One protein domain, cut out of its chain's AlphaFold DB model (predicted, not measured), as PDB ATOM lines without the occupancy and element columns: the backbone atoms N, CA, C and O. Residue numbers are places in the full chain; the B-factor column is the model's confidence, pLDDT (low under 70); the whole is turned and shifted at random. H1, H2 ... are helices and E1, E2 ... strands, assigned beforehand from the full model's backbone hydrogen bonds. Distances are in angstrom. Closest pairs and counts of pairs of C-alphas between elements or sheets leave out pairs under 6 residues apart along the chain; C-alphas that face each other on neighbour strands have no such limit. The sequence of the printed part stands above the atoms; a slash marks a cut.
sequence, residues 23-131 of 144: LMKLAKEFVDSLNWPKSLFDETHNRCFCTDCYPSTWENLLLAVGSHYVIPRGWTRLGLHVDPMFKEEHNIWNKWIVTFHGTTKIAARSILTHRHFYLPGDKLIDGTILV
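AT A GLANCE: This is residues 23 to 131 of the 144 residues of the protein "Hypothetical protein" of Rotaria sp. Silwood1 (UniProt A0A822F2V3). With little regular structure, four short helices and the hairpin of E1 and E2 are spread round a web of loops, the hairpin toward one end and H4 toward the other; H2 sticks out. Of 109 printed residues, 39 are in named elements, H1, E1, E2, H2, H3, H4; the class is mixed. It is only just compact, close to loose, radius of gyration of the C-alphas 15.6 A, spans 46 by 34 by 27 A.

HOW THE PARTS SIT: H1, residues 23 to 32, and H4, residues 105 to 114, are apart. E1, residues 61 to 64, and E2, residues 67 to 70, form an antiparallel hairpin, N 62 and O 69 within hydrogen-bond range at 2.9 A. H2, residues 84 to 90, and H3, residues 92 to 95, are close but not clearly touching; C-alphas 87 and 93 are closest, 7.6 A. In H1, H2 and H4 every O i to N i+4 pair is within range.

IN THESE COORDINATES: C-alpha 23 stands at (-108.179, -35.184, 8.028), C-alpha 114 at (-106.941, -57.691, 25.817).

THE WHOLE: Links H1 to E1 and E2 to H2 are long; no printed residue is under pLDDT 70.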
ATOM      1  N   LEU A  23    -108.640 -33.805   7.865       90.81
ATOM      2  CA  LEU A  23    -108.179 -35.184   8.028       90.81
ATOM      3  C   LEU A  23    -108.270 -35.664   9.487       90.81
ATOM      4  O   LEU A  23    -108.598 -36.823   9.736       90.81
ATOM      5  N   MET A  24    -108.007 -34.788  10.460       89.56
ATOM      6  CA  MET A  24    -108.208 -35.108  11.879       89.56
ATOM      7  C   MET A  24    -109.697 -35.241  12.209       89.56
ATOM      8  O   MET A  24    -110.078 -36.152  12.940       89.56
ATOM      9  N   LYS A  25    -110.547 -34.376  11.646       91.75
ATOM     10  CA  LYS A  25    -112.001 -34.453  11.816       91.75
ATOM     11  C   LYS A  25    -112.555 -35.782  11.294       91.75
ATOM     12  O   LYS A  25    -113.239 -36.472  12.042       91.75
ATOM     13  N   LEU A  26    -112.160 -36.193  10.087       92.50
ATOM     14  CA  LEU A  26    -112.518 -37.503   9.527       92.50
ATOM     15  C   LEU A  26    -112.045 -38.663  10.415       92.50
ATOM     16  O   LEU A  26    -112.774 -39.630  10.616       92.50
ATOM     17  N   ALA A  27    -110.832 -38.574  10.971       91.62
ATOM     18  CA  ALA A  27    -110.315 -39.601  11.874       91.62
ATOM     19  C   ALA A  27    -111.119 -39.689  13.183       91.62
ATOM     20  O   ALA A  27    -111.376 -40.792  13.662       91.62
ATOM     21  N   LYS A  28    -111.545 -38.550  13.744       90.56
ATOM     22  CA  LYS A  28    -112.406 -38.497  14.935       90.56
ATOM     23  C   LYS A  28    -113.797 -39.065  14.656       90.56
ATOM     24  O   LYS A  28    -114.223 -39.953  15.380       90.56
ATOM     25  N   GLU A  29    -114.437 -38.657  13.560       92.81
ATOM     26  CA  GLU A  29    -115.730 -39.209  13.123       92.81
ATOM     27  C   GLU A  29    -115.653 -40.729  12.916       92.81
ATOM     28  O   GLU A  29    -116.549 -41.479  13.309       92.81
ATOM     29  N   PHE A  30    -114.544 -41.207  12.344       91.62
ATOM     30  CA  PHE A  30    -114.289 -42.632  12.215       91.62
ATOM     31  C   PHE A  30    -114.191 -43.331  13.576       91.62
ATOM     32  O   PHE A  30    -114.816 -44.376  13.742       91.62
ATOM     33  N   VAL A  31    -113.445 -42.780  14.539       90.31
ATOM     34  CA  VAL A  31    -113.344 -43.337  15.902       90.31
ATOM     35  C   VAL A  31    -114.690 -43.350  16.603       90.31
ATOM     36  O   VAL A  31    -115.053 -44.371  17.182       90.31
ATOM     37  N   ASP A  32    -115.448 -42.262  16.501       91.56
ATOM     38  CA  ASP A  32    -116.784 -42.170  17.079       91.56
ATOM     39  C   ASP A  32    -117.691 -43.270  16.513       91.56
ATOM     40  O   ASP A  32    -118.386 -43.942  17.270       91.56
ATOM     41  N   SER A  33    -117.592 -43.562  15.208       93.81
ATOM     42  CA  SER A  33    -118.348 -44.649  14.565       93.81
ATOM     43  C   SER A  33    -117.999 -46.061  15.064       93.81
ATOM     44  O   SER A  33    -118.725 -47.012  14.771       93.81
ATOM     45  N   LEU A  34    -116.880 -46.238  15.781       90.94
ATOM     46  CA  LEU A  34    -116.487 -47.535  16.340       90.94
ATOM     47  C   LEU A  34    -117.294 -47.902  17.592       90.94
ATOM     48  O   LEU A  34    -117.333 -49.082  17.947       90.94
ATOM     49  N   ASN A  35    -117.915 -46.923  18.263       91.75
ATOM     50  CA  ASN A  35    -118.603 -47.085  19.547       91.75
ATOM     51  C   ASN A  35    -117.736 -47.794  20.612       91.75
ATOM     52  O   ASN A  35    -118.209 -48.664  21.348       91.75
ATOM     53  N   TRP A  36    -116.443 -47.466  20.680       91.06
ATOM     54  CA  TRP A  36    -115.534 -47.998  21.703       91.06
ATOM     55  C   TRP A  36    -115.522 -47.119  22.960       91.06
ATOM     56  O   TRP A  36    -115.838 -45.931  22.878       91.06
ATOM     57  N   PRO A  37    -115.147 -47.664  24.135       91.31
ATOM     58  CA  PRO A  37    -115.005 -46.861  25.343       91.31
ATOM     59  C   PRO A  37    -114.022 -45.707  25.133       91.31
ATOM     60  O   PRO A  37    -112.872 -45.925  24.755       91.31
ATOM     61  N   LYS A  38    -114.458 -44.477  25.434       90.00
ATOM     62  CA  LYS A  38    -113.614 -43.276  25.313       90.00
ATOM     63  C   LYS A  38    -112.355 -43.343  26.182       90.00
ATOM     64  O   LYS A  38    -111.340 -42.777  25.813       90.00
ATOM     65  N   SER A  39    -112.397 -44.097  27.283       89.62
ATOM     66  CA  SER A  39    -111.252 -44.347  28.169       89.62
ATOM     67  C   SER A  39    -110.095 -45.105  27.512       89.62
ATOM     68  O   SER A  39    -109.019 -45.177  28.094       89.62
ATOM     69  N   LEU A  40    -110.290 -45.680  26.320       87.62
ATOM     70  CA  LEU A  40    -109.202 -46.263  25.538       87.62
ATOM     71  C   LEU A  40    -108.359 -45.208  24.822       87.62
ATOM     72  O   LEU A  40    -107.278 -45.546  24.348       87.62
ATOM     73  N   PHE A  41    -108.833 -43.966  24.721       89.00
ATOM     74  CA  PHE A  41    -108.209 -42.915  23.927       89.00
ATOM     75  C   PHE A  41    -107.631 -41.813  24.810       89.00
ATOM     76  O   PHE A  41    -108.219 -41.443  25.820       89.00
ATOM     77  N   ASP A  42    -106.499 -41.266  24.378       89.50
ATOM     78  CA  ASP A  42    -105.874 -40.085  24.966       89.50
ATOM     79  C   ASP A  42    -105.694 -39.025  23.876       89.50
ATOM     80  O   ASP A  42    -104.750 -39.049  23.077       89.50
ATOM     81  N   GLU A  43    -106.633 -38.082  23.834       88.06
ATOM     82  CA  GLU A  43    -106.668 -37.057  22.797       88.06
ATOM     83  C   GLU A  43    -105.479 -36.092  22.849       88.06
ATOM     84  O   GLU A  43    -105.168 -35.470  21.831       88.06
ATOM     85  N   THR A  44    -104.780 -35.992  23.986       86.94
ATOM     86  CA  THR A  44    -103.628 -35.085  24.149       86.94
ATOM     87  C   THR A  44    -102.457 -35.466  23.247       86.94
ATOM     88  O   THR A  44    -101.623 -34.628  22.904       86.94
ATOM     89  N   HIS A  45    -102.437 -36.715  22.788       86.88
ATOM     90  CA  HIS A  45    -101.407 -37.241  21.909       86.88
ATOM     91  C   HIS A  45    -101.875 -37.398  20.454       86.88
ATOM     92  O   HIS A  45    -101.095 -37.863  19.613       86.88
ATOM     93  N   ASN A  46    -103.101 -36.987  20.111       88.75
ATOM     94  CA  ASN A  46    -103.571 -36.956  18.725       88.75
ATOM     95  C   ASN A  46    -102.651 -36.089  17.853       88.75
ATOM     96  O   ASN A  46    -102.188 -35.028  18.270       88.75
ATOM     97  N   ARG A  47    -102.385 -36.520  16.616       88.12
ATOM     98  CA  ARG A  47    -101.530 -35.762  15.686       88.12
ATOM     99  C   ARG A  47    -101.944 -35.978  14.243       88.12
ATOM    100  O   ARG A  47    -102.238 -37.099  13.859       88.12
ATOM    101  N   CYS A  48    -101.938 -34.929  13.431       89.56
ATOM    102  CA  CYS A  48    -102.146 -35.053  11.992       89.56
ATOM    103  C   CYS A  48    -100.832 -34.825  11.241       89.56
ATOM    104  O   CYS A  48    -100.042 -33.962  11.616       89.56
ATOM    105  N   PHE A  49    -100.619 -35.600  10.181       89.56
ATOM    106  CA  PHE A  49     -99.457 -35.534   9.301       89.56
ATOM    107  C   PHE A  49     -99.850 -35.169   7.861       89.56
ATOM    108  O   PHE A  49     -99.130 -35.514   6.921       89.56
ATOM    109  N   CYS A  50    -101.001 -34.513   7.655       90.00
ATOM    110  CA  CYS A  50    -101.324 -33.900   6.363       90.00
ATOM    111  C   CYS A  50    -100.340 -32.764   6.038       90.00
ATOM    112  O   CYS A  50     -99.572 -32.331   6.895       90.00
ATOM    113  N   THR A  51    -100.369 -32.269   4.804       90.44
ATOM    114  CA  THR A  51     -99.491 -31.178   4.351       90.44
ATOM    115  C   THR A  51     -99.661 -29.894   5.154       90.44
ATOM    116  O   THR A  51     -98.690 -29.163   5.315       90.44
ATOM    117  N   ASP A  52    -100.857 -29.653   5.691       89.62
ATOM    118  CA  ASP A  52    -101.158 -28.438   6.448       89.62
ATOM    119  C   ASP A  52    -100.633 -28.551   7.885       89.62
ATOM    120  O   ASP A  52     -99.985 -27.640   8.387       89.62
ATOM    121  N   CYS A  53    -100.845 -29.696   8.545       88.12
ATOM    122  CA  CYS A  53    -100.422 -29.919   9.934       88.12
ATOM    123  C   CYS A  53     -98.959 -30.368  10.079       88.12
ATOM    124  O   CYS A  53     -98.382 -30.240  11.160       88.12
ATOM    125  N   TYR A  54     -98.370 -30.939   9.026       88.19
ATOM    126  CA  TYR A  54     -96.972 -31.364   8.981       88.19
ATOM    127  C   TYR A  54     -96.389 -31.075   7.585       88.19
ATOM    128  O   TYR A  54     -96.355 -31.962   6.720       88.19
ATOM    129  N   PRO A  55     -95.930 -29.834   7.335       90.31
ATOM    130  CA  PRO A  55     -95.428 -29.405   6.033       90.31
ATOM    131  C   PRO A  55     -94.307 -30.286   5.471       90.31
ATOM    132  O   PRO A  55     -93.551 -30.935   6.200       90.31
ATOM    133  N   SER A  56     -94.179 -30.324   4.143       88.88
ATOM    134  CA  SER A  56     -93.118 -31.071   3.442       88.88
ATOM    135  C   SER A  56     -91.712 -30.539   3.723       88.88
ATOM    136  O   SER A  56     -90.742 -31.268   3.552       88.88
ATOM    137  N   THR A  57     -91.612 -29.295   4.192       92.00
ATOM    138  CA  THR A  57     -90.364 -28.653   4.619       92.00
ATOM    139  C   THR A  57     -89.835 -29.185   5.949       92.00
ATOM    140  O   THR A  57     -88.665 -28.979   6.256       92.00
ATOM    141  N   TRP A  58     -90.668 -29.858   6.748       90.94
ATOM    142  CA  TRP A  58     -90.241 -30.480   8.000       90.94
ATOM    143  C   TRP A  58     -89.563 -31.830   7.765       90.94
ATOM    144  O   TRP A  58     -89.815 -32.505   6.766       90.94
ATOM    145  N   GLU A  59     -88.701 -32.227   8.703       90.56
ATOM    146  CA  GLU A  59     -87.914 -33.459   8.607       90.56
ATOM    147  C   GLU A  59     -88.809 -34.699   8.421       90.56
ATOM    148  O   GLU A  59     -89.848 -34.855   9.051       90.56
ATOM    149  N   ASN A  60     -88.394 -35.613   7.542       89.00
ATOM    150  CA  ASN A  60     -89.121 -36.864   7.287       89.00
ATOM    151  C   ASN A  60     -88.733 -37.998   8.231       89.00
ATOM    152  O   ASN A  60     -89.308 -39.083   8.136       89.00
ATOM    153  N   LEU A  61     -87.749 -37.768   9.096       88.31
ATOM    154  CA  LEU A  61     -87.183 -38.771   9.978       88.31
ATOM    155  C   LEU A  61     -87.293 -38.297  11.421       88.31
ATOM    156  O   LEU A  61     -86.908 -37.180  11.746       88.31
ATOM    157  N   LEU A  62     -87.789 -39.175  12.281       82.81
ATOM    158  CA  LEU A  62     -87.753 -39.013  13.726       82.81
ATOM    159  C   LEU A  62     -86.738 -40.003  14.293       82.81
ATOM    160  O   LEU A  62     -86.851 -41.201  14.038       82.81
ATOM    161  N   LEU A  63     -85.774 -39.527  15.078       80.69
ATOM    162  CA  LEU A  63     -84.895 -40.401  15.847       80.69
ATOM    163  C   LEU A  63     -85.569 -40.733  17.182       80.69
ATOM    164  O   LEU A  63     -85.784 -39.848  18.004       80.69
ATOM    165  N   ALA A  64     -85.877 -42.006  17.416       77.31
ATOM    166  CA  ALA A  64     -86.343 -42.472  18.718       77.31
ATOM    167  C   ALA A  64     -85.715 -43.830  19.067       77.31
ATOM    168  O   ALA A  64     -85.680 -44.759  18.262       77.31
ATOM    169  N   VAL A  65     -85.200 -43.949  20.292       80.50
ATOM    170  CA  VAL A  65     -84.565 -45.188  20.784       80.50
ATOM    171  C   VAL A  65     -83.471 -45.690  19.821       80.50
ATOM    172  O   VAL A  65     -83.450 -46.842  19.397       80.50
ATOM    173  N   GLY A  66     -82.596 -44.780  19.376       81.25
ATOM    174  CA  GLY A  66     -81.491 -45.099  18.460       81.25
ATOM    175  C   GLY A  66     -81.907 -45.532  17.048       81.25
ATOM    176  O   GLY A  66     -81.052 -45.931  16.265       81.25
ATOM    177  N   SER A  67     -83.196 -45.451  16.710       80.81
ATOM    178  CA  SER A  67     -83.738 -45.860  15.413       80.81
ATOM    179  C   SER A  67     -84.394 -44.684  14.697       80.81
ATOM    180  O   SER A  67     -85.036 -43.839  15.324       80.81
ATOM    181  N   HIS A  68     -84.237 -44.637  13.375       84.50
ATOM    182  CA  HIS A  68     -84.884 -43.639  12.529       84.50
ATOM    183  C   HIS A  68     -86.248 -44.151  12.067       84.50
ATOM    184  O   HIS A  68     -86.344 -45.237  11.496       84.50
ATOM    185  N   TYR A  69     -87.289 -43.348  12.264       83.19
ATOM    186  CA  TYR A  69     -88.643 -43.638  11.800       83.19
ATOM    187  C   TYR A  69     -89.064 -42.638  10.747       83.19
ATOM    188  O   TYR A  69     -88.907 -41.431  10.928       83.19
ATOM    189  N   VAL A  70     -89.653 -43.144   9.671       88.38
ATOM    190  CA  VAL A  70     -90.250 -42.298   8.643       88.38
ATOM    191  C   VAL A  70     -91.564 -41.727   9.167       88.38
ATOM    192  O   VAL A  70     -92.419 -42.464   9.660       88.38
ATOM    193  N   ILE A  71     -91.734 -40.412   9.047       87.75
ATOM    194  CA  ILE A  71     -92.988 -39.739   9.387       87.75
ATOM    195  C   ILE A  71     -94.099 -40.210   8.430       87.75
ATOM    196  O   ILE A  71     -93.929 -40.109   7.209       87.75
ATOM    197  N   PRO A  72     -95.255 -40.686   8.933       88.06
ATOM    198  CA  PRO A  72     -96.337 -41.200   8.095       88.06
ATOM    199  C   PRO A  72     -97.139 -40.049   7.464       88.06
ATOM    200  O   PRO A  72     -98.241 -39.714   7.894       88.06
ATOM    201  N   ARG A  73     -96.577 -39.395   6.445       89.31
ATOM    202  CA  ARG A  73     -97.215 -38.259   5.762       89.31
ATOM    203  C   ARG A  73     -98.559 -38.634   5.143       89.31
ATOM    204  O   ARG A  73     -98.684 -39.666   4.488       89.31
ATOM    205  N   GLY A  74     -99.548 -37.759   5.322       89.94
ATOM    206  CA  GLY A  74    -100.936 -37.946   4.893       89.94
ATOM    207  C   GLY A  74    -101.789 -38.770   5.862       89.94
ATOM    208  O   GLY A  74    -102.870 -39.208   5.482       89.94
ATOM    209  N   TRP A  75    -101.300 -39.039   7.077       89.56
ATOM    210  CA  TRP A  75    -101.980 -39.889   8.056       89.56
ATOM    211  C   TRP A  75    -102.385 -39.099   9.298       89.56
ATOM    212  O   TRP A  75    -101.899 -37.995   9.545       89.56
ATOM    213  N   THR A  76    -103.240 -39.706  10.115       90.69
ATOM    214  CA  THR A  76    -103.595 -39.205  11.442       90.69
ATOM    215  C   THR A  76    -103.256 -40.248  12.499       90.69
ATOM    216  O   THR A  76    -103.532 -41.433  12.338       90.69
ATOM    217  N   ARG A  77    -102.667 -39.775  13.594       89.00
ATOM    218  CA  ARG A  77    -102.521 -40.465  14.867       89.00
ATOM    219  C   ARG A  77    -103.692 -40.149  15.767       89.00
ATOM    220  O   ARG A  77    -103.940 -38.982  16.072       89.00
ATOM    221  N   LEU A  78    -104.292 -41.217  16.267       89.44
ATOM    222  CA  LEU A  78    -105.223 -41.192  17.377       89.44
ATOM    223  C   LEU A  78    -104.517 -41.783  18.587       89.44
ATOM    224  O   LEU A  78    -103.943 -42.869  18.498       89.44
ATOM    225  N   GLY A  79    -104.499 -41.023  19.672       88.94
ATOM    226  CA  GLY A  79    -103.825 -41.410  20.885       88.94
ATOM    227  C   GLY A  79    -104.623 -42.422  21.697       88.94
ATOM    228  O   GLY A  79    -105.851 -42.369  21.726       88.94
ATOM    229  N   LEU A  80    -103.928 -43.348  22.352       88.62
ATOM    230  CA  LEU A  80    -104.504 -44.422  23.147       88.62
ATOM    231  C   LEU A  80    -104.026 -44.336  24.587       88.62
ATOM    232  O   LEU A  80    -102.857 -44.087  24.828       88.62
ATOM    233  N   HIS A  81    -104.871 -44.660  25.553       87.88
ATOM    234  CA  HIS A  81    -104.383 -44.826  26.912       87.88
ATOM    235  C   HIS A  81    -103.477 -46.053  27.039       87.88
ATOM    236  O   HIS A  81    -103.785 -47.148  26.564       87.88
ATOM    237  N   VAL A  82    -102.370 -45.863  27.751       85.44
ATOM    238  CA  VAL A  82    -101.415 -46.916  28.089       85.44
ATOM    239  C   VAL A  82    -101.444 -47.142  29.588       85.44
ATOM    240  O   VAL A  82    -101.457 -46.187  30.368       85.44
ATOM    241  N   ASP A  83    -101.445 -48.409  29.991       86.81
ATOM    242  CA  ASP A  83    -101.414 -48.795  31.396       86.81
ATOM    243  C   ASP A  83    -100.182 -48.195  32.107       86.81
ATOM    244  O   ASP A  83     -99.049 -48.465  31.691       86.81
ATOM    245  N   PRO A  84    -100.367 -47.368  33.156       88.75
ATOM    246  CA  PRO A  84     -99.254 -46.671  33.792       88.75
ATOM    247  C   PRO A  84     -98.223 -47.597  34.438       88.75
ATOM    248  O   PRO A  84     -97.039 -47.262  34.404       88.75
ATOM    249  N   MET A  85     -98.650 -48.735  35.002       90.62
ATOM    250  CA  MET A  85     -97.732 -49.678  35.647       90.62
ATOM    251  C   MET A  85     -96.909 -50.423  34.603       90.62
ATOM    252  O   MET A  85     -95.685 -50.417  34.683       90.62
ATOM    253  N   PHE A  86     -97.563 -50.959  33.568       87.56
ATOM    254  CA  PHE A  86     -96.886 -51.628  32.454       87.56
ATOM    255  C   PHE A  86     -95.859 -50.707  31.779       87.56
ATOM    256  O   PHE A  86     -94.731 -51.104  31.480       87.56
ATOM    257  N   LYS A  87     -96.245 -49.445  31.558       86.69
ATOM    258  CA  LYS A  87     -95.386 -48.413  30.972       86.69
ATOM    259  C   LYS A  87     -94.097 -48.213  31.772       86.69
ATOM    260  O   LYS A  87     -93.028 -48.123  31.166       86.69
ATOM    261  N   GLU A  88     -94.211 -48.114  33.096       91.31
ATOM    262  CA  GLU A  88     -93.077 -47.884  33.996       91.31
ATOM    263  C   GLU A  88     -92.187 -49.130  34.097       91.31
ATOM    264  O   GLU A  88     -90.984 -49.042  33.855       91.31
ATOM    265  N   GLU A  89     -92.781 -50.299  34.355       95.06
ATOM    266  CA  GLU A  89     -92.069 -51.572  34.526       95.06
ATOM    267  C   GLU A  89     -91.227 -51.936  33.296       95.06
ATOM    268  O   GLU A  89     -90.049 -52.292  33.401       95.06
ATOM    269  N   HIS A  90     -91.802 -51.789  32.102       87.00
ATOM    270  CA  HIS A  90     -91.118 -52.140  30.860       87.00
ATOM    271  C   HIS A  90     -90.299 -50.992  30.260       87.00
ATOM    272  O   HIS A  90     -89.570 -51.214  29.289       87.00
ATOM    273  N   ASN A  91     -90.379 -49.781  30.827       87.50
ATOM    274  CA  ASN A  91     -89.737 -48.571  30.307       87.50
ATOM    275  C   ASN A  91     -89.937 -48.424  28.786       87.50
ATOM    276  O   ASN A  91     -88.996 -48.189  28.015       87.50
ATOM    277  N   ILE A  92     -91.181 -48.632  28.345       83.94
ATOM    278  CA  ILE A  92     -91.524 -48.782  26.924       83.94
ATOM    279  C   ILE A  92     -91.123 -47.551  26.102       83.94
ATOM    280  O   ILE A  92     -90.816 -47.661  24.917       83.94
ATOM    281  N   TRP A  93     -91.039 -46.378  26.734       83.56
ATOM    282  CA  TRP A  93     -90.679 -45.144  26.047       83.56
ATOM    283  C   TRP A  93     -89.238 -45.065  25.589       83.56
ATOM    284  O   TRP A  93     -88.965 -44.523  24.518       83.56
ATOM    285  N   ASN A  94     -88.346 -45.664  26.362       84.50
ATOM    286  CA  ASN A  94     -86.918 -45.596  26.109       84.50
ATOM    287  C   ASN A  94     -86.368 -46.887  25.504       84.50
ATOM    288  O   ASN A  94     -85.244 -46.879  25.018       84.50
ATOM    289  N   LYS A  95     -87.126 -47.991  25.550       84.19
ATOM    290  CA  LYS A  95     -86.663 -49.305  25.082       84.19
ATOM    291  C   LYS A  95     -87.337 -49.788  23.805       84.19
ATOM    292  O   LYS A  95     -86.716 -50.535  23.056       84.19
ATOM    293  N   TRP A  96     -88.598 -49.433  23.567       83.75
ATOM    294  CA  TRP A  96     -89.355 -50.034  22.470       83.75
ATOM    295  C   TRP A  96     -89.277 -49.178  21.214       83.75
ATOM    296  O   TRP A  96     -89.452 -47.954  21.256       83.75
ATOM    297  N   ILE A  97     -89.051 -49.850  20.086       80.25
ATOM    298  CA  ILE A  97     -89.096 -49.218  18.773       80.25
ATOM    299  C   ILE A  97     -90.537 -48.901  18.360       80.25
ATOM    300  O   ILE A  97     -91.491 -49.517  18.837       80.25
ATOM    301  N   VAL A  98     -90.706 -47.930  17.467       77.38
ATOM    302  CA  VAL A  98     -92.009 -47.609  16.870       77.38
ATOM    303  C   VAL A  98     -92.212 -48.449  15.613       77.38
ATOM    304  O   VAL A  98     -91.386 -48.441  14.705       77.38
ATOM    305  N   THR A  99     -93.329 -49.166  15.536       76.56
ATOM    306  CA  THR A  99     -93.702 -49.960  14.361       76.56
ATOM    307  C   THR A  99     -95.131 -49.647  13.939       76.56
ATOM    308  O   THR A  99     -95.943 -49.167  14.731       76.56
ATOM    309  N   PHE A 100     -95.439 -49.900  12.668       76.62
ATOM    310  CA  PHE A 100     -96.768 -49.693  12.104       76.62
ATOM    311  C   PHE A 100     -97.270 -51.007  11.508       76.62
ATOM    312  O   PHE A 100     -96.587 -51.619  10.691       76.62
ATOM    313  N   HIS A 101     -98.480 -51.417  11.883       76.06
ATOM    314  CA  HIS A 101     -99.141 -52.601  11.335       76.06
ATOM    315  C   HIS A 101    -100.598 -52.280  10.998       76.06
ATOM    316  O   HIS A 101    -101.291 -51.669  11.811       76.06
ATOM    317  N   GLY A 102    -101.034 -52.630   9.788       79.19
ATOM    318  CA  GLY A 102    -102.416 -52.419   9.352       79.19
ATOM    319  C   GLY A 102    -103.316 -53.505   9.923       79.19
ATOM    320  O   GLY A 102    -102.919 -54.663   9.974       79.19
ATOM    321  N   THR A 103    -104.517 -53.147  10.368       83.81
ATOM    322  CA  THR A 103    -105.427 -54.096  11.016       83.81
ATOM    323  C   THR A 103    -106.894 -53.747  10.754       83.81
ATOM    324  O   THR A 103    -107.224 -52.638  10.331       83.81
ATOM    325  N   THR A 104    -107.799 -54.696  10.995       86.62
ATOM    326  CA  THR A 104    -109.250 -54.475  10.876       86.62
ATOM    327  C   THR A 104    -109.809 -53.843  12.138       86.62
ATOM    328  O   THR A 104    -109.220 -53.950  13.210       86.62
ATOM    329  N   LYS A 105    -111.009 -53.255  12.049       89.38
ATOM    330  CA  LYS A 105    -111.724 -52.716  13.221       89.38
ATOM    331  C   LYS A 105    -111.840 -53.748  14.349       89.38
ATOM    332  O   LYS A 105    -111.600 -53.430  15.508       89.38
ATOM    333  N   ILE A 106    -112.193 -54.990  14.025       89.75
ATOM    334  CA  ILE A 106    -112.426 -56.017  15.043       89.75
ATOM    335  C   ILE A 106    -111.129 -56.527  15.687       89.75
ATOM    336  O   ILE A 106    -111.073 -56.701  16.908       89.75
ATOM    337  N   ALA A 107    -110.065 -56.696  14.900       89.69
ATOM    338  CA  ALA A 107    -108.755 -57.066  15.427       89.69
ATOM    339  C   ALA A 107    -108.179 -55.931  16.282       89.69
ATOM    340  O   ALA A 107    -107.724 -56.163  17.398       89.69
ATOM    341  N   ALA A 108    -108.326 -54.691  15.819       89.38
ATOM    342  CA  ALA A 108    -107.964 -53.494  16.552       89.38
ATOM    343  C   ALA A 108    -108.661 -53.417  17.925       89.38
ATOM    344  O   ALA A 108    -107.999 -53.244  18.948       89.38
ATOM    345  N   ARG A 109    -109.981 -53.650  17.973       89.38
ATOM    346  CA  ARG A 109    -110.740 -53.738  19.231       89.38
ATOM    347  C   ARG A 109    -110.207 -54.841  20.146       89.38
ATOM    348  O   ARG A 109    -110.078 -54.624  21.350       89.38
ATOM    349  N   SER A 110    -109.918 -56.014  19.583       90.44
ATOM    350  CA  SER A 110    -109.422 -57.172  20.337       90.44
ATOM    351  C   SER A 110    -108.061 -56.884  20.974       90.44
ATOM    352  O   SER A 110    -107.889 -57.169  22.158       90.44
ATOM    353  N   ILE A 111    -107.149 -56.243  20.231       88.88
ATOM    354  CA  ILE A 111    -105.830 -55.815  20.718       88.88
ATOM    355  C   ILE A 111    -105.976 -54.835  21.882       88.88
ATOM    356  O   ILE A 111    -105.371 -55.045  22.927       88.88
ATOM    357  N   LEU A 112    -106.801 -53.791  21.741       87.62
ATOM    358  CA  LEU A 112    -106.978 -52.806  22.815       87.62
ATOM    359  C   LEU A 112    -107.643 -53.395  24.060       87.62
ATOM    360  O   LEU A 112    -107.263 -53.058  25.177       87.62
ATOM    361  N   THR A 113    -108.629 -54.272  23.867       86.19
ATOM    362  CA  THR A 113    -109.390 -54.861  24.980       86.19
ATOM    363  C   THR A 113    -108.519 -55.804  25.803       86.19
ATOM    364  O   THR A 113    -108.538 -55.739  27.028       86.19
ATOM    365  N   HIS A 114    -107.736 -56.661  25.142       86.38
ATOM    366  CA  HIS A 114    -106.941 -57.691  25.817       86.38
ATOM    367  C   HIS A 114    -105.481 -57.294  26.033       86.38
ATOM    368  O   HIS A 114    -104.748 -58.024  26.693       86.38
ATOM    369  N   ARG A 115    -105.047 -56.154  25.478       82.12
ATOM    370  CA  ARG A 115    -103.656 -55.671  25.513       82.12
ATOM    371  C   ARG A 115    -102.661 -56.699  24.963       82.12
ATOM    372  O   ARG A 115    -101.516 -56.760  25.398       82.12
ATOM    373  N   HIS A 116    -103.106 -57.502  24.000       83.50
ATOM    374  CA  HIS A 116    -102.321 -58.565  23.387       83.50
ATOM    375  C   HIS A 116    -102.258 -58.348  21.877       83.50
ATOM    376  O   HIS A 116    -103.251 -57.968  21.254       83.50
ATOM    377  N   PHE A 117    -101.082 -58.555  21.291       82.62
ATOM    378  CA  PHE A 117    -100.926 -58.551  19.845       82.62
ATOM    379  C   PHE A 117    -101.405 -59.891  19.286       82.62
ATOM    380  O   PHE A 117    -100.930 -60.936  19.717       82.62
ATOM    381  N   TYR A 118    -102.346 -59.848  18.345       84.06
ATOM    382  CA  TYR A 118    -102.930 -61.044  17.743       84.06
ATOM    383  C   TYR A 118    -102.176 -61.419  16.465       84.06
ATOM    384  O   TYR A 118    -101.892 -60.561  15.626       84.06
ATOM    385  N   LEU A 119    -101.882 -62.705  16.311       86.25
ATOM    386  CA  LEU A 119    -101.275 -63.307  15.133       86.25
ATOM    387  C   LEU A 119    -102.338 -63.993  14.260       86.25
ATOM    388  O   LEU A 119    -103.416 -64.352  14.742       86.25
ATOM    389  N   PRO A 120    -102.064 -64.196  12.958       87.44
ATOM    390  CA  PRO A 120    -102.920 -65.022  12.119       87.44
ATOM    391  C   PRO A 120    -103.155 -66.403  12.748       87.44
ATOM    392  O   PRO A 120    -102.210 -67.069  13.164       87.44
ATOM    393  N   GLY A 121    -104.415 -66.829  12.801       90.19
ATOM    394  CA  GLY A 121    -104.874 -68.029  13.498       90.19
ATOM    395  C   GLY A 121    -105.500 -67.749  14.865       90.19
ATOM    396  O   GLY A 121    -106.294 -68.565  15.334       90.19
ATOM    397  N   ASP A 122    -105.227 -66.594  15.478       91.38
ATOM    398  CA  ASP A 122    -105.809 -66.259  16.774       91.38
ATOM    399  C   ASP A 122    -107.303 -65.929  16.671       91.38
ATOM    400  O   ASP A 122    -107.791 -65.370  15.683       91.38
ATOM    401  N   LYS A 123    -108.036 -66.239  17.743       94.38
ATOM    402  CA  LYS A 123    -109.467 -65.956  17.869       94.38
ATOM    403  C   LYS A 123    -109.697 -64.563  18.457       94.38
ATOM    404  O   LYS A 123    -109.276 -64.275  19.575       94.38
ATOM    405  N   LEU A 124    -110.391 -63.714  17.707       93.00
ATOM    406  CA  LEU A 124    -110.764 -62.356  18.091       93.00
ATOM    407  C   LEU A 124    -111.935 -62.343  19.086       93.00
ATOM    408  O   LEU A 124    -112.568 -63.367  19.352       93.00
ATOM    409  N   ILE A 125    -112.246 -61.161  19.626       91.25
ATOM    410  CA  ILE A 125    -113.283 -60.981  20.657       91.25
ATOM    411  C   ILE A 125    -114.699 -61.375  20.201       91.25
ATOM    412  O   ILE A 125    -115.526 -61.748  21.025       91.25
ATOM    413  N   ASP A 126    -114.987 -61.310  18.901       93.00
ATOM    414  CA  ASP A 126    -116.258 -61.747  18.306       93.00
ATOM    415  C   ASP A 126    -116.258 -63.232  17.907       93.00
ATOM    416  O   ASP A 126    -117.244 -63.746  17.386       93.00
ATOM    417  N   GLY A 127    -115.148 -63.930  18.143       93.56
ATOM    418  CA  GLY A 127    -114.945 -65.320  17.770       93.56
ATOM    419  C   GLY A 127    -114.411 -65.544  16.356       93.56
ATOM    420  O   GLY A 127    -114.132 -66.695  16.020       93.56
ATOM    421  N   THR A 128    -114.223 -64.486  15.562       93.12
ATOM    422  CA  THR A 128    -113.611 -64.564  14.232       93.12
ATOM    423  C   THR A 128    -112.151 -65.002  14.343       93.12
ATOM    424  O   THR A 128    -111.435 -64.576  15.248       93.12
ATOM    425  N   ILE A 129    -111.683 -65.834  13.411       93.25
ATOM    426  CA  ILE A 129    -110.261 -66.177  13.305       93.25
ATOM    427  C   ILE A 129    -109.553 -65.103  12.488       93.25
ATOM    428  O   ILE A 129    -109.946 -64.818  11.354       93.25
ATOM    429  N   LEU A 130    -108.507 -64.505  13.057       88.38
ATOM    430  CA  LEU A 130    -107.673 -63.554  12.341       88.38
ATOM    431  C   LEU A 130    -106.964 -64.287  11.201       88.38
ATOM    432  O   LEU A 130    -106.127 -65.152  11.427       88.38
ATOM    433  N   VAL A 131    -107.300 -63.955   9.963       85.69
ATOM    434  CA  VAL A 131    -106.598 -64.479   8.787       85.69
ATOM    435  C   VAL A 131    -105.461 -63.539   8.394       85.69
ATOM    436  O   VAL A 131    -105.434 -62.377   8.807       85.69
TER     437      VAL A 131